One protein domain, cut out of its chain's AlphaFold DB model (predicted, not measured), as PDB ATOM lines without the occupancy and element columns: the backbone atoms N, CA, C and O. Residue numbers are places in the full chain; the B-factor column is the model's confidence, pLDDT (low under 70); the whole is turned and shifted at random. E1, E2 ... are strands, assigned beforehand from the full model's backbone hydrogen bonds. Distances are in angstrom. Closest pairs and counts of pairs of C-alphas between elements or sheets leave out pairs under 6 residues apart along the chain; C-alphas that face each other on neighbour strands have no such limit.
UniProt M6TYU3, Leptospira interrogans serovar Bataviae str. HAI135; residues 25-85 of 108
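Overview. This is residues 25 to 85 of the 108 residues of a protein of Leptospira interrogans serovar Bataviae str. HAI135 (UniProt M6TYU3). A small, strongly twisted and curled sheet of four short strands, E1 to E4, makes a compact body, and a long arm, residues 72 to 85 with the strand E5 in it, sticks out from it. A long loop, residues 30 to 43, joins the sheet's two edge strands, E1 and E2. The 61 printed residues hold no named helix and five named strands, E1 to E5 in that order along the chain; the sheet's order is E1, E4, E3, E2, antiparallel throughout. The class is all strand, though under half of the residues, 26 of the 61, are in named strands. The whole is only just extended, close to loose, with a radius of gyration of the C-alphas of 15.8 A, and spans 52 by 24 by 19 A.

Arrangement. E1, residues 25 to 29, is an edge strand, antiparallel to E4, residues 63 to 67, at 154 degrees between directions. C-alphas 29 and 63 face each other at 4.2 A, and N 26 and O 66 are within hydrogen-bond range at 2.9 A. E4 is antiparallel to E3, residues 53 to 59, at 136 degrees; the two form a hairpin, with C-alphas 66 and 56 facing each other at 4.4 A and N 67 and O 55 2.8 A apart. E3 also forms a hairpin with the other edge strand, E2, residues 44 to 46, at 137 degrees; C-alphas 55 and 44 face each other at 4.4 A, and N 45 and O 54 are 2.8 A apart. The pairing is staggered: E3 pairs with E2 over residues 53 to 55 and with E4 over residues 55 to 59. E2, E3 and E4 make a meander, each strand the antiparallel neighbour of the one before; with E1, the antiparallel neighbour of E4, they make a Greek key. E5, residues 77 to 82, pairs with no named strand and is apart from E1, E2, E3 and E4.

Along the chain. E1 begins at C-alpha 25, (33.394, -26.273, 14.672), and is 13.4 A long. E2 is 6.9 A long, and E3, the longest strand by residues, runs 17.5 A from C-alpha 53 at (34.544, -23.699, 3.170). E4 measures 13.4 A. E5 measures 15.9 A and ends at C-alpha 82, (45.466, -49.892, -10.208).

Size, cuts and confidence. The C-alphas farthest apart, those of Glu 62 and Gly 85, are 54.3 A apart. Without residues 72 to 85, which stand free, the body spans 27 by 18 by 15 A. The printed part has no cut. The link from E1 to E2, 14 residues, is long. The mean pLDDT of the printed part is 90.3, and residues 50 to 51 are under 70.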
ATOM      1  N   ILE A  25      34.845 -26.117  14.536       94.56
ATOM      2  CA  ILE A  25      33.394 -26.273  14.672       94.56
ATOM      3  C   ILE A  25      32.833 -25.041  15.379       94.56
ATOM      4  O   ILE A  25      33.232 -24.718  16.498       94.56
ATOM      5  N   PHE A  26      31.882 -24.366  14.742       93.62
ATOM      6  CA  PHE A  26      31.347 -23.093  15.216       93.62
ATOM      7  C   PHE A  26      29.829 -23.146  15.360       93.62
ATOM      8  O   PHE A  26      29.137 -23.716  14.520       93.62
ATOM      9  N   ASP A  27      29.320 -22.502  16.407       95.75
ATOM     10  CA  ASP A  27      27.896 -22.228  16.589       95.75
ATOM     11  C   ASP A  27      27.602 -20.806  16.098       95.75
ATOM     12  O   ASP A  27      28.114 -19.822  16.642       95.75
ATOM     13  N   VAL A  28      26.835 -20.705  15.013       92.88
ATOM     14  CA  VAL A  28      26.620 -19.464  14.271       92.88
ATOM     15  C   VAL A  28      25.142 -19.073  14.330       92.88
ATOM     16  O   VAL A  28      24.280 -19.855  13.921       92.88
ATOM     17  N   PRO A  29      24.802 -17.854  14.792       94.38
ATOM     18  CA  PRO A  29      23.424 -17.376  14.785       94.38
ATOM     19  C   PRO A  29      22.838 -17.357  13.370       94.38
ATOM     20  O   PRO A  29      23.470 -16.853  12.439       94.38
ATOM     21  N   LYS A  30      21.583 -17.798  13.212       90.69
ATOM     22  CA  LYS A  30      20.895 -17.788  11.903       90.69
ATOM     23  C   LYS A  30      20.828 -16.400  11.262       90.69
ATOM     24  O   LYS A  30      20.761 -16.286  10.045       90.69
ATOM     25  N   SER A  31      20.883 -15.343  12.072       90.31
ATOM     26  CA  SER A  31      20.888 -13.948  11.619       90.31
ATOM     27  C   SER A  31      22.136 -13.537  10.832       90.31
ATOM     28  O   SER A  31      22.108 -12.493  10.183       90.31
ATOM     29  N   GLN A  32      23.220 -14.321  10.884       87.75
ATOM     30  CA  GLN A  32      24.417 -14.095  10.068       87.75
ATOM     31  C   GLN A  32      24.294 -14.672   8.653       87.75
ATOM     32  O   GLN A  32      25.095 -14.327   7.786       87.75
ATOM     33  N   PHE A  33      23.290 -15.514   8.405       86.56
ATOM     34  CA  PHE A  33      23.002 -16.055   7.082       86.56
ATOM     35  C   PHE A  33      22.045 -15.135   6.305       86.56
ATOM     36  O   PHE A  33      21.268 -14.389   6.913       86.56
ATOM     37  N   PRO A  34      22.071 -15.168   4.959       84.69
ATOM     38  CA  PRO A  34      21.166 -14.371   4.141       84.69
ATOM     39  C   PRO A  34      19.691 -14.624   4.501       84.69
ATOM     40  O   PRO A  34      19.259 -15.778   4.565       84.69
ATOM     41  N   PRO A  35      18.878 -13.570   4.710       75.62
ATOM     42  CA  PRO A  35      17.455 -13.748   4.956       75.62
ATOM     43  C   PRO A  35      16.814 -14.379   3.711       75.62
ATOM     44  O   PRO A  35      16.989 -13.863   2.607       75.62
ATOM     45  N   ASN A  36      16.046 -15.457   3.907       73.75
ATOM     46  CA  ASN A  36      15.392 -16.311   2.892       73.75
ATOM     47  C   ASN A  36      16.210 -17.497   2.338       73.75
ATOM     48  O   ASN A  36      15.744 -18.144   1.400       73.75
ATOM     49  N   GLU A  37      17.372 -17.813   2.907       79.25
ATOM     50  CA  GLU A  37      18.030 -19.108   2.681       79.25
ATOM     51  C   GLU A  37      17.332 -20.216   3.488       79.25
ATOM     52  O   GLU A  37      17.116 -20.079   4.696       79.25
ATOM     53  N   ASP A  38      16.971 -21.316   2.821       87.50
ATOM     54  CA  ASP A  38      16.478 -22.525   3.486       87.50
ATOM     55  C   ASP A  38      17.688 -23.343   3.941       87.50
ATOM     56  O   ASP A  38      18.217 -24.170   3.202       87.50
ATOM     57  N   LEU A  39      18.183 -23.036   5.143       90.50
ATOM     58  CA  LEU A  39      19.384 -23.661   5.691       90.50
ATOM     59  C   LEU A  39      19.161 -25.165   5.880       90.50
ATOM     60  O   LEU A  39      18.235 -25.581   6.575       90.50
ATOM     61  N   GLN A  40      20.044 -25.978   5.295       93.19
ATOM     62  CA  GLN A  40      19.966 -27.439   5.319       93.19
ATOM     63  C   GLN A  40      21.282 -28.060   5.794       93.19
ATOM     64  O   GLN A  40      22.369 -27.571   5.489       93.19
ATOM     65  N   VAL A  41      21.191 -29.179   6.516       94.00
ATOM     66  CA  VAL A  41      22.371 -29.979   6.878       94.00
ATOM     67  C   VAL A  41      23.052 -30.498   5.609       94.00
ATOM     68  O   VAL A  41      22.392 -30.998   4.700       94.00
ATOM     69  N   GLY A  42      24.377 -30.377   5.553       92.31
ATOM     70  CA  GLY A  42      25.201 -30.689   4.388       92.31
ATOM     71  C   GLY A  42      25.389 -29.518   3.419       92.31
ATOM     72  O   GLY A  42      26.209 -29.619   2.508       92.31
ATOM     73  N   MET A  43      24.677 -28.403   3.608       92.12
ATOM     74  CA  MET A  43      24.888 -27.201   2.806       92.12
ATOM     75  C   MET A  43      26.259 -26.585   3.112       92.12
ATOM     76  O   MET A  43      26.656 -26.490   4.274       92.12
ATOM     77  N   MET A  44      26.971 -26.170   2.060       91.06
ATOM     78  CA  MET A  44      28.306 -25.582   2.157       91.06
ATOM     79  C   MET A  44      28.281 -24.077   1.896       91.06
ATOM     80  O   MET A  44      27.598 -23.613   0.985       91.06
ATOM     81  N   PHE A  45      29.079 -23.333   2.656       87.50
ATOM     82  CA  PHE A  45      29.235 -21.888   2.551       87.50
ATOM     83  C   PHE A  45      30.708 -21.534   2.464       87.50
ATOM     84  O   PHE A  45      31.541 -22.126   3.146       87.50
ATOM     85  N   GLN A  46      31.017 -20.540   1.647       86.06
ATOM     86  CA  GLN A  46      32.346 -19.962   1.576       86.06
ATOM     87  C   GLN A  46      32.319 -18.605   2.272       86.06
ATOM     88  O   GLN A  46      31.366 -17.843   2.100       86.06
ATOM     89  N   THR A  47      33.335 -18.315   3.076       80.62
ATOM     90  CA  THR A  47      33.502 -16.975   3.648       80.62
ATOM     91  C   THR A  47      34.228 -16.057   2.665       80.62
ATOM     92  O   THR A  47      34.745 -16.495   1.640       80.62
ATOM     93  N   ASP A  48      34.296 -14.764   2.984       79.19
ATOM     94  CA  ASP A  48      35.086 -13.803   2.200       79.19
ATOM     95  C   ASP A  48      36.600 -14.079   2.272       79.19
ATOM     96  O   ASP A  48      37.379 -13.535   1.487       79.19
ATOM     97  N   GLU A  49      37.033 -14.923   3.217       75.31
ATOM     98  CA  GLU A  49      38.403 -15.411   3.248       75.31
ATOM     99  C   GLU A  49      38.590 -16.493   2.173       75.31
ATOM    100  O   GLU A  49      37.828 -17.466   2.131       75.31
ATOM    101  N   PRO A  50      39.610 -16.363   1.305       67.31
ATOM    102  CA  PRO A  50      39.896 -17.382   0.308       67.31
ATOM    103  C   PRO A  50      40.149 -18.737   0.982       67.31
ATOM    104  O   PRO A  50      40.764 -18.818   2.044       67.31
ATOM    105  N   ASP A  51      39.645 -19.792   0.343       69.12
ATOM    106  CA  ASP A  51      39.862 -21.202   0.695       69.12
ATOM    107  C   ASP A  51      39.230 -21.714   2.004       69.12
ATOM    108  O   ASP A  51      39.487 -22.853   2.398       69.12
ATOM    109  N   LYS A  52      38.346 -20.946   2.658       80.44
ATOM    110  CA  LYS A  52      37.558 -21.449   3.796       80.44
ATOM    111  C   LYS A  52      36.136 -21.815   3.394       80.44
ATOM    112  O   LYS A  52      35.296 -20.950   3.145       80.44
ATOM    113  N   VAL A  53      35.872 -23.119   3.385       88.75
ATOM    114  CA  VAL A  53      34.544 -23.699   3.170       88.75
ATOM    115  C   VAL A  53      34.042 -24.285   4.483       88.75
ATOM    116  O   VAL A  53      34.757 -25.025   5.152       88.75
ATOM    117  N   PHE A  54      32.803 -23.965   4.833       91.94
ATOM    118  CA  PHE A  54      32.101 -24.463   6.006       91.94
ATOM    119  C   PHE A  54      30.907 -25.303   5.583       91.94
ATOM    120  O   PHE A  54      30.207 -24.937   4.645       91.94
ATOM    121  N   THR A  55      30.632 -26.389   6.298       94.38
ATOM    122  CA  THR A  55      29.456 -27.241   6.073       94.38
ATOM    123  C   THR A  55      28.521 -27.162   7.269       94.38
ATOM    124  O   THR A  55      28.972 -27.330   8.399       94.38
ATOM    125  N   ILE A  56      27.219 -26.957   7.054       94.56
ATOM    126  CA  ILE A  56      26.231 -27.081   8.134       94.56
ATOM    127  C   ILE A  56      26.153 -28.545   8.566       94.56
ATOM    128  O   ILE A  56      25.814 -29.417   7.765       94.56
ATOM    129  N   THR A  57      26.411 -28.815   9.841       94.75
ATOM    130  CA  THR A  57      26.308 -30.159  10.425       94.75
ATOM    131  C   THR A  57      25.042 -30.341  11.252       94.75
ATOM    132  O   THR A  57      24.538 -31.459  11.340       94.75
ATOM    133  N   GLU A  58      24.482 -29.259  11.802       95.75
ATOM    134  CA  GLU A  58      23.276 -29.302  12.631       95.75
ATOM    135  C   GLU A  58      22.496 -27.981  12.563       95.75
ATOM    136  O   GLU A  58      23.080 -26.900  12.527       95.75
ATOM    137  N   LEU A  59      21.164 -28.067  12.579       94.12
ATOM    138  CA  LEU A  59      20.263 -26.918  12.674       94.12
ATOM    139  C   LEU A  59      19.611 -26.893  14.058       94.12
ATOM    140  O   LEU A  59      18.974 -27.869  14.452       94.12
ATOM    141  N   GLN A  60      19.711 -25.763  14.754       93.69
ATOM    142  CA  GLN A  60      19.060 -25.532  16.046       93.69
ATOM    143  C   GLN A  60      17.910 -24.525  15.891       93.69
ATOM    144  O   GLN A  60      17.597 -24.109  14.774       93.69
ATOM    145  N   GLU A  61      17.228 -24.146  16.978       91.00
ATOM    146  CA  GLU A  61      16.119 -23.177  16.914       91.00
ATOM    147  C   GLU A  61      16.611 -21.799  16.436       91.00
ATOM    148  O   GLU A  61      16.155 -21.308  15.400       91.00
ATOM    149  N   GLU A  62      17.620 -21.240  17.111       91.75
ATOM    150  CA  GLU A  62      18.126 -19.874  16.884       91.75
ATOM    151  C   GLU A  62      19.501 -19.824  16.181       91.75
ATOM    152  O   GLU A  62      19.924 -18.775  15.683       91.75
ATOM    153  N   SER A  63      20.202 -20.957  16.100       94.31
ATOM    154  CA  SER A  63      21.560 -21.047  15.561       94.31
ATOM    155  C   SER A  63      21.784 -22.294  14.700       94.31
ATOM    156  O   SER A  63      20.868 -23.092  14.461       94.31
ATOM    157  N   VAL A  64      22.986 -22.398  14.144       94.75
ATOM    158  CA  VAL A  64      23.415 -23.437  13.211       94.75
ATOM    159  C   VAL A  64      24.840 -23.842  13.556       94.75
ATOM    160  O   VAL A  64      25.706 -22.979  13.690       94.75
ATOM    161  N   ILE A  65      25.095 -25.146  13.646       95.94
ATOM    162  CA  ILE A  65      26.453 -25.655  13.806       95.94
ATOM    163  C   ILE A  65      27.076 -25.818  12.425       95.94
ATOM    164  O   ILE A  65      26.531 -26.510  11.558       95.94
ATOM    165  N   VAL A  66      28.224 -25.180  12.231       94.50
ATOM    166  CA  VAL A  66      29.018 -25.263  11.007       94.50
ATOM    167  C   VAL A  66      30.384 -25.867  11.288       94.50
ATOM    168  O   VAL A  66      30.958 -25.685  12.360       94.50
ATOM    169  N   ASP A  67      30.909 -26.583  10.306       95.25
ATOM    170  CA  ASP A  67      32.173 -27.300  10.385       95.25
ATOM    171  C   ASP A  67      33.094 -26.855   9.246       95.25
ATOM    172  O   ASP A  67      32.752 -27.013   8.072       95.25
ATOM    173  N   GLY A  68      34.229 -26.258   9.602       93.94
ATOM    174  CA  GLY A  68      35.262 -25.794   8.671       93.94
ATOM    175  C   GLY A  68      36.332 -26.839   8.357       93.94
ATOM    176  O   GLY A  68      37.300 -26.532   7.662       93.94
ATOM    177  N   ASN A  69      36.211 -28.060   8.887       94.38
ATOM    178  CA  ASN A  69      37.112 -29.148   8.531       94.38
ATOM    179  C   ASN A  69      36.904 -29.586   7.077       94.38
ATOM    180  O   ASN A  69      35.813 -29.476   6.513       94.38
ATOM    181  N   HIS A  70      37.939 -30.191   6.488       91.31
ATOM    182  CA  HIS A  70      37.760 -30.910   5.232       91.31
ATOM    183  C   HIS A  70      36.669 -31.993   5.408       91.31
ATOM    184  O   HIS A  70      36.692 -32.694   6.421       91.31
ATOM    185  N   PRO A  71      35.761 -32.218   4.435       89.31
ATOM    186  CA  PRO A  71      34.656 -33.180   4.575       89.31
ATOM    187  C   PRO A  71      35.070 -34.618   4.927       89.31
ATOM    188  O   PRO A  71      34.268 -35.394   5.439       89.31
ATOM    189  N   LEU A  72      36.321 -34.980   4.633       92.88
ATOM    190  CA  LEU A  72      36.920 -36.292   4.911       92.88
ATOM    191  C   LEU A  72      37.923 -36.281   6.083       92.88
ATOM    192  O   LEU A  72      38.623 -37.270   6.295       92.88
ATOM    193  N   ALA A  73      38.030 -35.183   6.835       94.81
ATOM    194  CA  ALA A  73      38.885 -35.119   8.019       94.81
ATOM    195  C   ALA A  73      38.395 -36.095   9.101       94.81
ATOM    196  O   ALA A  73      37.195 -36.232   9.350       94.81
ATOM    197  N   GLY A  74      39.327 -36.788   9.753       94.62
ATOM    198  CA  GLY A  74      39.027 -37.831  10.738       94.62
ATOM    199  C   GLY A  74      38.528 -39.154  10.140       94.62
ATOM    200  O   GLY A  74      38.192 -40.058  10.902       94.62
ATOM    201  N   VAL A  75      38.484 -39.288   8.809       95.12
ATOM    202  CA  VAL A  75      38.032 -40.508   8.125       95.12
ATOM    203  C   VAL A  75      39.229 -41.279   7.570       95.12
ATOM    204  O   VAL A  75      39.987 -40.762   6.749       95.12
ATOM    205  N   ASP A  76      39.375 -42.539   7.983       96.00
ATOM    206  CA  ASP A  76      40.305 -43.474   7.348       96.00
ATOM    207  C   ASP A  76      39.809 -43.816   5.938       96.00
ATOM    208  O   ASP A  76      38.657 -44.219   5.743       96.00
ATOM    209  N   LEU A  77      40.682 -43.679   4.945       96.62
ATOM    210  CA  LEU A  77      40.340 -43.896   3.545       96.62
ATOM    211  C   LEU A  77      40.856 -45.242   3.056       96.62
ATOM    212  O   LEU A  77      42.017 -45.605   3.250       96.62
ATOM    213  N   VAL A  78      39.987 -45.968   2.361       96.50
ATOM    214  CA  VAL A  78      40.316 -47.240   1.721       96.50
ATOM    215  C   VAL A  78      40.193 -47.060   0.219       96.50
ATOM    216  O   VAL A  78      39.100 -46.830  -0.294       96.50
ATOM    217  N   PHE A  79      41.312 -47.181  -0.485       96.38
ATOM    218  CA  PHE A  79      41.373 -47.047  -1.934       96.38
ATOM    219  C   PHE A  79      41.657 -48.392  -2.585       96.38
ATOM    220  O   PHE A  79      42.601 -49.084  -2.208       96.38
ATOM    221  N   ASP A  80      40.887 -48.727  -3.612       96.56
ATOM    222  CA  ASP A  80      41.237 -49.774  -4.564       96.56
ATOM    223  C   ASP A  80      41.946 -49.107  -5.750       96.56
ATOM    224  O   ASP A  80      41.318 -48.406  -6.544       96.56
ATOM    225  N   VAL A  81      43.269 -49.273  -5.836       95.31
ATOM    226  CA  VAL A  81      44.107 -48.632  -6.860       95.31
ATOM    227  C   VAL A  81      44.615 -49.640  -7.885       95.31
ATOM    228  O   VAL A  81      44.861 -50.805  -7.563       95.31
ATOM    229  N   GLU A  82      44.817 -49.170  -9.113       95.69
ATOM    230  CA  GLU A  82      45.466 -49.892 -10.208       95.69
ATOM    231  C   GLU A  82      46.611 -49.036 -10.754       95.69
ATOM    232  O   GLU A  82      46.410 -47.867 -11.089       95.69
ATOM    233  N   LEU A  83      47.817 -49.599 -10.845       93.75
ATOM    234  CA  LEU A  83      48.955 -48.892 -11.427       93.75
ATOM    235  C   LEU A  83      48.879 -48.949 -12.957       93.75
ATOM    236  O   LEU A  83      49.190 -49.971 -13.556       93.75
ATOM    237  N   THR A  84      48.501 -47.856 -13.610       93.25
ATOM    238  CA  THR A  84      48.295 -47.834 -15.072       93.25
ATOM    239  C   THR A  84      49.578 -47.633 -15.881       93.25
ATOM    240  O   THR A  84      49.625 -47.989 -17.057       93.25
ATOM    241  N   GLY A  85      50.641 -47.109 -15.271       91.69
ATOM    242  CA  GLY A  85      51.933 -46.930 -15.924       91.69
ATOM    243  C   GLY A  85      52.968 -46.277 -15.015       91.69
ATOM    244  O   GLY A  85      52.628 -45.644 -14.018       91.69
TER     245      GLY A  85